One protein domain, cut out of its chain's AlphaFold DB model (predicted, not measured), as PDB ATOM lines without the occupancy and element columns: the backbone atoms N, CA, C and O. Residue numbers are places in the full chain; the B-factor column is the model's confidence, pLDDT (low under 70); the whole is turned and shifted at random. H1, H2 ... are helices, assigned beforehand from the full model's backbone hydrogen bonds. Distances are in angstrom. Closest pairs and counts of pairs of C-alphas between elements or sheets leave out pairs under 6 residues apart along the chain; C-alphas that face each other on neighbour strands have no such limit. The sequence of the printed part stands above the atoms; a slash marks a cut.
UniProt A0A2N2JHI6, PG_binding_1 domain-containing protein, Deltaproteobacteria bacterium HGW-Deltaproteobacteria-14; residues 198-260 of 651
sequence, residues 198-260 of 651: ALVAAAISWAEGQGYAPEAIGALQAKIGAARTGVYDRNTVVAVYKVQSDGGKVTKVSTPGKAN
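Overview. This is residues 198 to 260 of the 651 residues of the protein "PG_binding_1 domain-containing protein" of Deltaproteobacteria bacterium HGW-Deltaproteobacteria-14 (UniProt A0A2N2JHI6). The longest helix, H1, and the helix H2 are two separate pieces that both pack on a third helix, H3, which crosses H1 nearly at a right angle and meets the last residue of H2. After H3 a loop-like tail, residues 245 to 260, swings out and folds back toward the helices. The printed part has 63 residues with three named helices, in the order H1, H2, H3, and no named strand; its class is all helix. It is compact, with a radius of gyration of the C-alphas of 10.9 A, and spans 31 by 22 by 16 A.

Along the chain. Find C-alpha 198 at (38.525, -33.215, -69.981); from there H1, residues 198 to 210, runs 18.6 A to C-alpha 210. Look next at H2, residues 214 to 224, which is 15.2 A long. H3, residues 234 to 244, is also 15.2 A long and ends at C-alpha 244, at (28.836, -18.832, -68.077).

Arrangement. Start at H1, where residues 200 to 204 alone touch H3; the closest C-alphas, those of Val 200 and Val 237, are 6.3 A apart. The lines of H1 and H3 are about perpendicular, at 85 degrees. From H3 look to H2: they touch, and their closest C-alphas, those of Ile 224 and Ala 239, are 6.2 A apart. H2 and H3 run the same way at a steep tilt of 50 degrees. H1 and H2 are apart, though a tight link of 3 residues joins them. In H1, H2 and H3 every O i to N i+4 pair is within hydrogen-bond range.

Size, cuts and confidence. The two C-alphas farthest apart, those of Glu 215 and Thr 251, are 31.4 A apart. The printed part has no cut. The link from H2 to H3, 9 residues, is short, and no link between the helices is long. Look at residues 245 to 260 for the long stretch with no named element; their C-alphas lie 5 to 18 A from the mean of all C-alphas. The mean pLDDT of the printed part is 94.0, and no printed residue is under 70.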
ATOM      1  N   ALA A 198      38.984 -32.447 -71.140       97.12
ATOM      2  CA  ALA A 198      38.525 -33.215 -69.981       97.12
ATOM      3  C   ALA A 198      37.260 -32.609 -69.341       97.12
ATOM      4  O   ALA A 198      36.339 -33.336 -68.971       97.12
ATOM      5  N   LEU A 199      37.185 -31.275 -69.237       96.88
ATOM      6  CA  LEU A 199      35.983 -30.586 -68.757       96.88
ATOM      7  C   LEU A 199      34.826 -30.705 -69.755       96.88
ATOM      8  O   LEU A 199      33.680 -30.831 -69.326       96.88
ATOM      9  N   VAL A 200      35.119 -30.710 -71.058       97.69
ATOM     10  CA  VAL A 200      34.118 -30.958 -72.101       97.69
ATOM     11  C   VAL A 200      33.510 -32.346 -71.949       97.69
ATOM     12  O   VAL A 200      32.296 -32.457 -71.785       97.69
ATOM     13  N   ALA A 201      34.339 -33.389 -71.915       97.88
ATOM     14  CA  ALA A 201      33.883 -34.765 -71.734       97.88
ATOM     15  C   ALA A 201      33.075 -34.934 -70.433       97.88
ATOM     16  O   ALA A 201      32.009 -35.549 -70.430       97.88
ATOM     17  N   ALA A 202      33.522 -34.310 -69.337       98.06
ATOM     18  CA  ALA A 202      32.808 -34.334 -68.062       98.06
ATOM     19  C   ALA A 202      31.453 -33.604 -68.103       98.06
ATOM     20  O   ALA A 202      30.529 -33.980 -67.378       98.06
ATOM     21  N   ALA A 203      31.315 -32.544 -68.904       98.12
ATOM     22  CA  ALA A 203      30.050 -31.838 -69.085       98.12
ATOM     23  C   ALA A 203      29.069 -32.627 -69.966       98.12
ATOM     24  O   ALA A 203      27.889 -32.675 -69.626       98.12
ATOM     25  N   ILE A 204      29.553 -33.283 -71.027       98.38
ATOM     26  CA  ILE A 204      28.747 -34.176 -71.878       98.38
ATOM     27  C   ILE A 204      28.211 -35.345 -71.044       98.38
ATOM     28  O   ILE A 204      26.999 -35.510 -70.934       98.38
ATOM     29  N   SER A 205      29.091 -36.075 -70.350       97.88
ATOM     30  CA  SER A 205      28.690 -37.202 -69.493       97.88
ATOM     31  C   SER A 205      27.732 -36.770 -68.372       97.88
ATOM     32  O   SER A 205      26.755 -37.451 -68.059       97.88
ATOM     33  N   TRP A 206      27.951 -35.582 -67.793       97.88
ATOM     34  CA  TRP A 206      27.011 -35.009 -66.829       97.88
ATOM     35  C   TRP A 206      25.621 -34.766 -67.438       97.88
ATOM     36  O   TRP A 206      24.622 -35.049 -66.770       97.88
ATOM     37  N   ALA A 207      25.554 -34.242 -68.665       97.12
ATOM     38  CA  ALA A 207      24.306 -33.940 -69.360       97.12
ATOM     39  C   ALA A 207      23.546 -35.215 -69.757       97.12
ATOM     40  O   ALA A 207      22.329 -35.268 -69.578       97.12
ATOM     41  N   GLU A 208      24.252 -36.262 -70.195       96.00
ATOM     42  CA  GLU A 208      23.679 -37.598 -70.419       96.00
ATOM     43  C   GLU A 208      23.001 -38.123 -69.149       96.00
ATOM     44  O   GLU A 208      21.846 -38.551 -69.185       96.00
ATOM     45  N   GLY A 209      23.665 -37.978 -67.996       96.38
ATOM     46  CA  GLY A 209      23.100 -38.330 -66.693       96.38
ATOM     47  C   GLY A 209      21.880 -37.497 -66.273       96.38
ATOM     48  O   GLY A 209      21.120 -37.935 -65.410       96.38
ATOM     49  N   GLN A 210      21.650 -36.315 -66.865       95.88
ATOM     50  CA  GLN A 210      20.430 -35.534 -66.605       95.88
ATOM     51  C   GLN A 210      19.215 -36.074 -67.369       95.88
ATOM     52  O   GLN A 210      18.082 -35.881 -66.921       95.88
ATOM     53  N   GLY A 211      19.437 -36.749 -68.504       95.44
ATOM     54  CA  GLY A 211      18.371 -37.305 -69.339       95.44
ATOM     55  C   GLY A 211      17.450 -36.247 -69.955       95.44
ATOM     56  O   GLY A 211      16.249 -36.494 -70.100       95.44
ATOM     57  N   TYR A 212      17.977 -35.058 -70.268       96.31
ATOM     58  CA  TYR A 212      17.198 -33.993 -70.904       96.31
ATOM     59  C   TYR A 212      16.618 -34.442 -72.246       96.31
ATOM     60  O   TYR A 212      17.242 -35.194 -72.994       96.31
ATOM     61  N   ALA A 213      15.408 -33.975 -72.545       96.06
ATOM     62  CA  ALA A 213      14.773 -34.248 -73.824       96.06
ATOM     63  C   ALA A 213      15.531 -33.550 -74.973       96.06
ATOM     64  O   ALA A 213      16.002 -32.420 -74.780       96.06
ATOM     65  N   PRO A 214      15.616 -34.160 -76.171       96.38
ATOM     66  CA  PRO A 214      16.240 -33.525 -77.330       96.38
ATOM     67  C   PRO A 214      15.657 -32.150 -77.662       96.38
ATOM     68  O   PRO A 214      16.380 -31.239 -78.054       96.38
ATOM     69  N   GLU A 215      14.361 -31.956 -77.440       95.31
ATOM     70  CA  GLU A 215      13.660 -30.693 -77.655       95.31
ATOM     71  C   GLU A 215      14.118 -29.611 -76.666       95.31
ATOM     72  O   GLU A 215      14.322 -28.462 -77.061       95.31
ATOM     73  N   ALA A 216      14.338 -29.975 -75.396       97.12
ATOM     74  CA  ALA A 216      14.868 -29.063 -74.383       97.12
ATOM     75  C   ALA A 216      16.309 -28.648 -74.725       97.12
ATOM     76  O   ALA A 216      16.652 -27.465 -74.658       97.12
ATOM     77  N   ILE A 217      17.139 -29.604 -75.156       98.19
ATOM     78  CA  ILE A 217      18.511 -29.338 -75.609       98.19
ATOM     79  C   ILE A 217      18.502 -28.467 -76.870       98.19
ATOM     80  O   ILE A 217      19.217 -27.471 -76.928       98.19
ATOM     81  N   GLY A 218      17.654 -28.774 -77.851       97.56
ATOM     82  CA  GLY A 218      17.523 -27.995 -79.081       97.56
ATOM     83  C   GLY A 218      17.061 -26.555 -78.836       97.56
ATOM     84  O   GLY A 218      17.505 -25.638 -79.531       97.56
ATOM     85  N   ALA A 219      16.201 -26.334 -77.836       96.94
ATOM     86  CA  ALA A 219      15.801 -24.997 -77.402       96.94
ATOM     87  C   ALA A 219      16.955 -24.249 -76.717       96.94
ATOM     88  O   ALA A 219      17.184 -23.074 -77.010       96.94
ATOM     89  N   LEU A 220      17.724 -24.934 -75.863       98.31
ATOM     90  CA  LEU A 220      18.947 -24.391 -75.272       98.31
ATOM     91  C   LEU A 220      19.949 -23.979 -76.350       98.31
ATOM     92  O   LEU A 220      20.422 -22.846 -76.321       98.31
ATOM     93  N   GLN A 221      20.239 -24.867 -77.301       98.19
ATOM     94  CA  GLN A 221      21.172 -24.632 -78.402       98.19
ATOM     95  C   GLN A 221      20.779 -23.399 -79.211       98.19
ATOM     96  O   GLN A 221      21.595 -22.496 -79.376       98.19
ATOM     97  N   ALA A 222      19.506 -23.303 -79.609       97.00
ATOM     98  CA  ALA A 222      18.984 -22.123 -80.293       97.00
ATOM     99  C   ALA A 222      19.205 -20.841 -79.472       97.00
ATOM    100  O   ALA A 222      19.620 -19.818 -80.012       97.00
ATOM    101  N   LYS A 223      18.969 -20.902 -78.156       96.69
ATOM    102  CA  LYS A 223      19.078 -19.750 -77.256       96.69
ATOM    103  C   LYS A 223      20.514 -19.270 -77.042       96.69
ATOM    104  O   LYS A 223      20.720 -18.084 -76.801       96.69
ATOM    105  N   ILE A 224      21.495 -20.170 -77.104       95.69
ATOM    106  CA  ILE A 224      22.921 -19.855 -76.915       95.69
ATOM    107  C   ILE A 224      23.703 -19.764 -78.234       95.69
ATOM    108  O   ILE A 224      24.924 -19.645 -78.198       95.69
ATOM    109  N   GLY A 225      23.019 -19.825 -79.383       94.50
ATOM    110  CA  GLY A 225      23.644 -19.723 -80.704       94.50
ATOM    111  C   GLY A 225      24.459 -20.952 -81.125       94.50
ATOM    112  O   GLY A 225      25.384 -20.819 -81.918       94.50
ATOM    113  N   ALA A 226      24.144 -22.136 -80.596       94.75
ATOM    114  CA  ALA A 226      24.729 -23.406 -81.024       94.75
ATOM    115  C   ALA A 226      23.859 -24.097 -82.091       94.75
ATOM    116  O   ALA A 226      22.649 -23.862 -82.181       94.75
ATOM    117  N   ALA A 227      24.468 -24.985 -82.883       94.00
ATOM    118  CA  ALA A 227      23.744 -25.821 -83.839       94.00
ATOM    119  C   ALA A 227      22.667 -26.656 -83.126       94.00
ATOM    120  O   ALA A 227      22.913 -27.224 -82.064       94.00
ATOM    121  N   ARG A 228      21.464 -26.727 -83.708       95.75
ATOM    122  CA  ARG A 228      20.292 -27.379 -83.102       95.75
ATOM    123  C   ARG A 228      20.297 -28.889 -83.351       95.75
ATOM    124  O   ARG A 228      19.448 -29.401 -84.072       95.75
ATOM    125  N   THR A 229      21.266 -29.589 -82.774       96.25
ATOM    126  CA  THR A 229      21.415 -31.047 -82.911       96.25
ATOM    127  C   THR A 229      20.463 -31.830 -82.004       96.25
ATOM    128  O   THR A 229      20.218 -33.008 -82.244       96.25
ATOM    129  N   GLY A 230      19.934 -31.202 -80.946       96.31
ATOM    130  CA  GLY A 230      19.143 -31.881 -79.913       96.31
ATOM    131  C   GLY A 230      19.971 -32.810 -79.018       96.31
ATOM    132  O   GLY A 230      19.420 -33.494 -78.159       96.31
ATOM    133  N   VAL A 231      21.294 -32.827 -79.183       97.25
ATOM    134  CA  VAL A 231      22.243 -33.617 -78.392       97.25
ATOM    135  C   VAL A 231      23.166 -32.660 -77.651       97.25
ATOM    136  O   VAL A 231      23.604 -31.660 -78.212       97.25
ATOM    137  N   TYR A 232      23.465 -32.937 -76.380       97.75
ATOM    138  CA  TYR A 232      24.359 -32.090 -75.586       97.75
ATOM    139  C   TYR A 232      25.824 -32.354 -75.967       97.75
ATOM    140  O   TYR A 232      26.576 -32.995 -75.241       97.75
ATOM    141  N   ASP A 233      26.194 -31.908 -77.162       97.06
ATOM    142  CA  ASP A 233      27.483 -32.145 -77.805       97.06
ATOM    143  C   ASP A 233      28.572 -31.140 -77.382       97.06
ATOM    144  O   ASP A 233      28.333 -30.185 -76.635       97.06
ATOM    145  N   ARG A 234      29.798 -31.342 -77.883       96.12
ATOM    146  CA  ARG A 234      30.958 -30.475 -77.609       96.12
ATOM    147  C   ARG A 234      30.672 -28.998 -77.899       96.12
ATOM    148  O   ARG A 234      31.047 -28.145 -77.096       96.12
ATOM    149  N   ASN A 235      29.991 -28.693 -79.002       95.56
ATOM    150  CA  ASN A 235      29.673 -27.314 -79.387       95.56
ATOM    151  C   ASN A 235      28.688 -26.678 -78.400       95.56
ATOM    152  O   ASN A 235      28.851 -25.521 -78.012       95.56
ATOM    153  N   THR A 236      27.724 -27.457 -77.914       97.44
ATOM    154  CA  THR A 236      26.804 -27.045 -76.851       97.44
ATOM    155  C   THR A 236      27.560 -26.735 -75.560       97.44
ATOM    156  O   THR A 236      27.327 -25.689 -74.955       97.44
ATOM    157  N   VAL A 237      28.519 -27.582 -75.158       97.62
ATOM    158  CA  VAL A 237      29.359 -27.330 -73.973       97.62
ATOM    159  C   VAL A 237      30.140 -26.024 -74.104       97.62
ATOM    160  O   VAL A 237      30.133 -25.203 -73.182       97.62
ATOM    161  N   VAL A 238      30.801 -25.817 -75.248       95.75
ATOM    162  CA  VAL A 238      31.581 -24.605 -75.534       95.75
ATOM    163  C   VAL A 238      30.687 -23.367 -75.479       95.75
ATOM    164  O   VAL A 238      31.034 -22.392 -74.809       95.75
ATOM    165  N   ALA A 239      29.515 -23.414 -76.115       95.81
ATOM    166  CA  ALA A 239      28.559 -22.314 -76.099       95.81
ATOM    167  C   ALA A 239      28.076 -22.008 -74.673       95.81
ATOM    168  O   ALA A 239      28.142 -20.860 -74.236       95.81
ATOM    169  N   VAL A 240      27.691 -23.024 -73.890       96.88
ATOM    170  CA  VAL A 240      27.289 -22.845 -72.485       96.88
ATOM    171  C   VAL A 240      28.415 -22.217 -71.669       96.88
ATOM    172  O   VAL A 240      28.168 -21.259 -70.934       96.88
ATOM    173  N   TYR A 241      29.652 -22.698 -71.817       96.12
ATOM    174  CA  TYR A 241      30.807 -22.147 -71.111       96.12
ATOM    175  C   TYR A 241      31.060 -20.675 -71.466       96.12
ATOM    176  O   TYR A 241      31.321 -19.864 -70.574       96.12
ATOM    177  N   LYS A 242      30.933 -20.291 -72.742       94.06
ATOM    178  CA  LYS A 242      31.057 -18.887 -73.170       94.06
ATOM    179  C   LYS A 242      30.030 -17.997 -72.474       94.06
ATOM    180  O   LYS A 242      30.389 -16.923 -71.996       94.06
ATOM    181  N   VAL A 243      28.783 -18.459 -72.329       94.12
ATOM    182  CA  VAL A 243      27.775 -17.670 -71.604       94.12
ATOM    183  C   VAL A 243      28.022 -17.669 -70.090       94.12
ATOM    184  O   VAL A 243      27.810 -16.653 -69.436       94.12
ATOM    185  N   GLN A 244      28.489 -18.775 -69.506       94.69
ATOM    186  CA  GLN A 244      28.836 -18.832 -68.077       94.69
ATOM    187  C   GLN A 244      30.023 -17.935 -67.709       94.69
ATOM    188  O   GLN A 244      30.058 -17.391 -66.609       94.69
ATOM    189  N   SER A 245      30.991 -17.799 -68.614       91.38
ATOM    190  CA  SER A 245      32.185 -16.976 -68.418       91.38
ATOM    191  C   SER A 245      31.964 -15.492 -68.736       91.38
ATOM    192  O   SER A 245      32.918 -14.723 -68.653       91.38
ATOM    193  N   ASP A 246      30.739 -15.083 -69.099       82.62
ATOM    194  CA  ASP A 246      30.409 -13.735 -69.596       82.62
ATOM    195  C   ASP A 246      31.382 -13.289 -70.707       82.62
ATOM    196  O   ASP A 246      32.023 -12.240 -70.639       82.62
ATOM    197  N   GLY A 247      31.598 -14.173 -71.689       73.75
ATOM    198  CA  GLY A 247      32.550 -13.938 -72.777       73.75
ATOM    199  C   GLY A 247      34.017 -13.867 -72.329       73.75
ATOM    200  O   GLY A 247      34.828 -13.239 -73.002       73.75
ATOM    201  N   GLY A 248      34.366 -14.480 -71.192       70.56
ATOM    202  CA  GLY A 248      35.724 -14.489 -70.634       70.56
ATOM    203  C   GLY A 248      35.993 -13.446 -69.544       70.56
ATOM    204  O   GLY A 248      37.118 -13.370 -69.054       70.56
ATOM    205  N   LYS A 249      34.988 -12.663 -69.129       72.19
ATOM    206  CA  LYS A 249      35.110 -11.692 -68.024       72.19
ATOM    207  C   LYS A 249      35.136 -12.350 -66.644       72.19
ATOM    208  O   LYS A 249      35.696 -11.789 -65.705       72.19
ATOM    209  N   VAL A 250      34.549 -13.539 -66.505       80.25
ATOM    210  CA  VAL A 250      34.598 -14.320 -65.264       80.25
ATOM    211  C   VAL A 250      35.791 -15.270 -65.313       80.25
ATOM    212  O   VAL A 250      35.857 -16.165 -66.151       80.25
ATOM    213  N   THR A 251      36.722 -15.106 -64.372       73.00
ATOM    214  CA  THR A 251      37.967 -15.892 -64.312       73.00
ATOM    215  C   THR A 251      37.769 -17.328 -63.823       73.00
ATOM    216  O   THR A 251      38.624 -18.178 -64.066       73.00
ATOM    217  N   LYS A 252      36.651 -17.622 -63.146       85.12
ATOM    218  CA  LYS A 252      36.336 -18.960 -62.632       85.12
ATOM    219  C   LYS A 252      34.857 -19.297 -62.793       85.12
ATOM    220  O   LYS A 252      34.003 -18.754 -62.097       85.12
ATOM    221  N   VAL A 253      34.570 -20.257 -63.666       90.00
ATOM    222  CA  VAL A 253      33.238 -20.851 -63.822       90.00
ATOM    223  C   VAL A 253      33.121 -22.063 -62.895       90.00
ATOM    224  O   VAL A 253      33.936 -22.979 -62.964       90.00
ATOM    225  N   SER A 254      32.120 -22.084 -62.010       90.00
ATOM    226  CA  SER A 254      31.950 -23.151 -61.007       90.00
ATOM    227  C   SER A 254      31.486 -24.489 -61.594       90.00
ATOM    228  O   SER A 254      31.797 -25.540 -61.040       90.00
ATOM    229  N   THR A 255      30.768 -24.466 -62.719       94.25
ATOM    230  CA  THR A 255      30.277 -25.665 -63.417       94.25
ATOM    231  C   THR A 255      30.541 -25.572 -64.926       94.25
ATOM    232  O   THR A 255      29.586 -25.392 -65.689       94.25
ATOM    233  N   PRO A 256      31.816 -25.655 -65.365       96.00
ATOM    234  CA  PRO A 256      32.216 -25.375 -66.742       96.00
ATOM    235  C   PRO A 256      31.404 -26.174 -67.762       96.00
ATOM    236  O   PRO A 256      31.411 -27.402 -67.740       96.00
ATOM    237  N   GLY A 257      30.666 -25.470 -68.621       96.56
ATOM    238  CA  GLY A 257      29.920 -26.066 -69.725       96.56
ATOM    239  C   GLY A 257      28.666 -26.857 -69.329       96.56
ATOM    240  O   GLY A 257      28.028 -27.444 -70.198       96.56
ATOM    241  N   LYS A 258      28.276 -26.868 -68.045       97.94
ATOM    242  CA  LYS A 258      27.076 -27.568 -67.545       97.94
ATOM    243  C   LYS A 258      25.875 -26.625 -67.423       97.94
ATOM    244  O   LYS A 258      25.849 -25.764 -66.541       97.94
ATOM    245  N   ALA A 259      24.854 -26.803 -68.257       97.31
ATOM    246  CA  ALA A 259      23.598 -26.057 -68.193       97.31
ATOM    247  C   ALA A 259      22.603 -26.732 -67.234       97.31
ATOM    248  O   ALA A 259      21.748 -27.515 -67.639       97.31
ATOM    249  N   ASN A 260      22.725 -26.465 -65.932       95.31
ATOM    250  CA  ASN A 260      21.754 -26.949 -64.941       95.31
ATOM    251  C   ASN A 260      20.380 -26.257 -65.085       95.31
ATOM    252  O   ASN A 260      20.237 -25.286 -65.823       95.31
TER     253      ASN A 260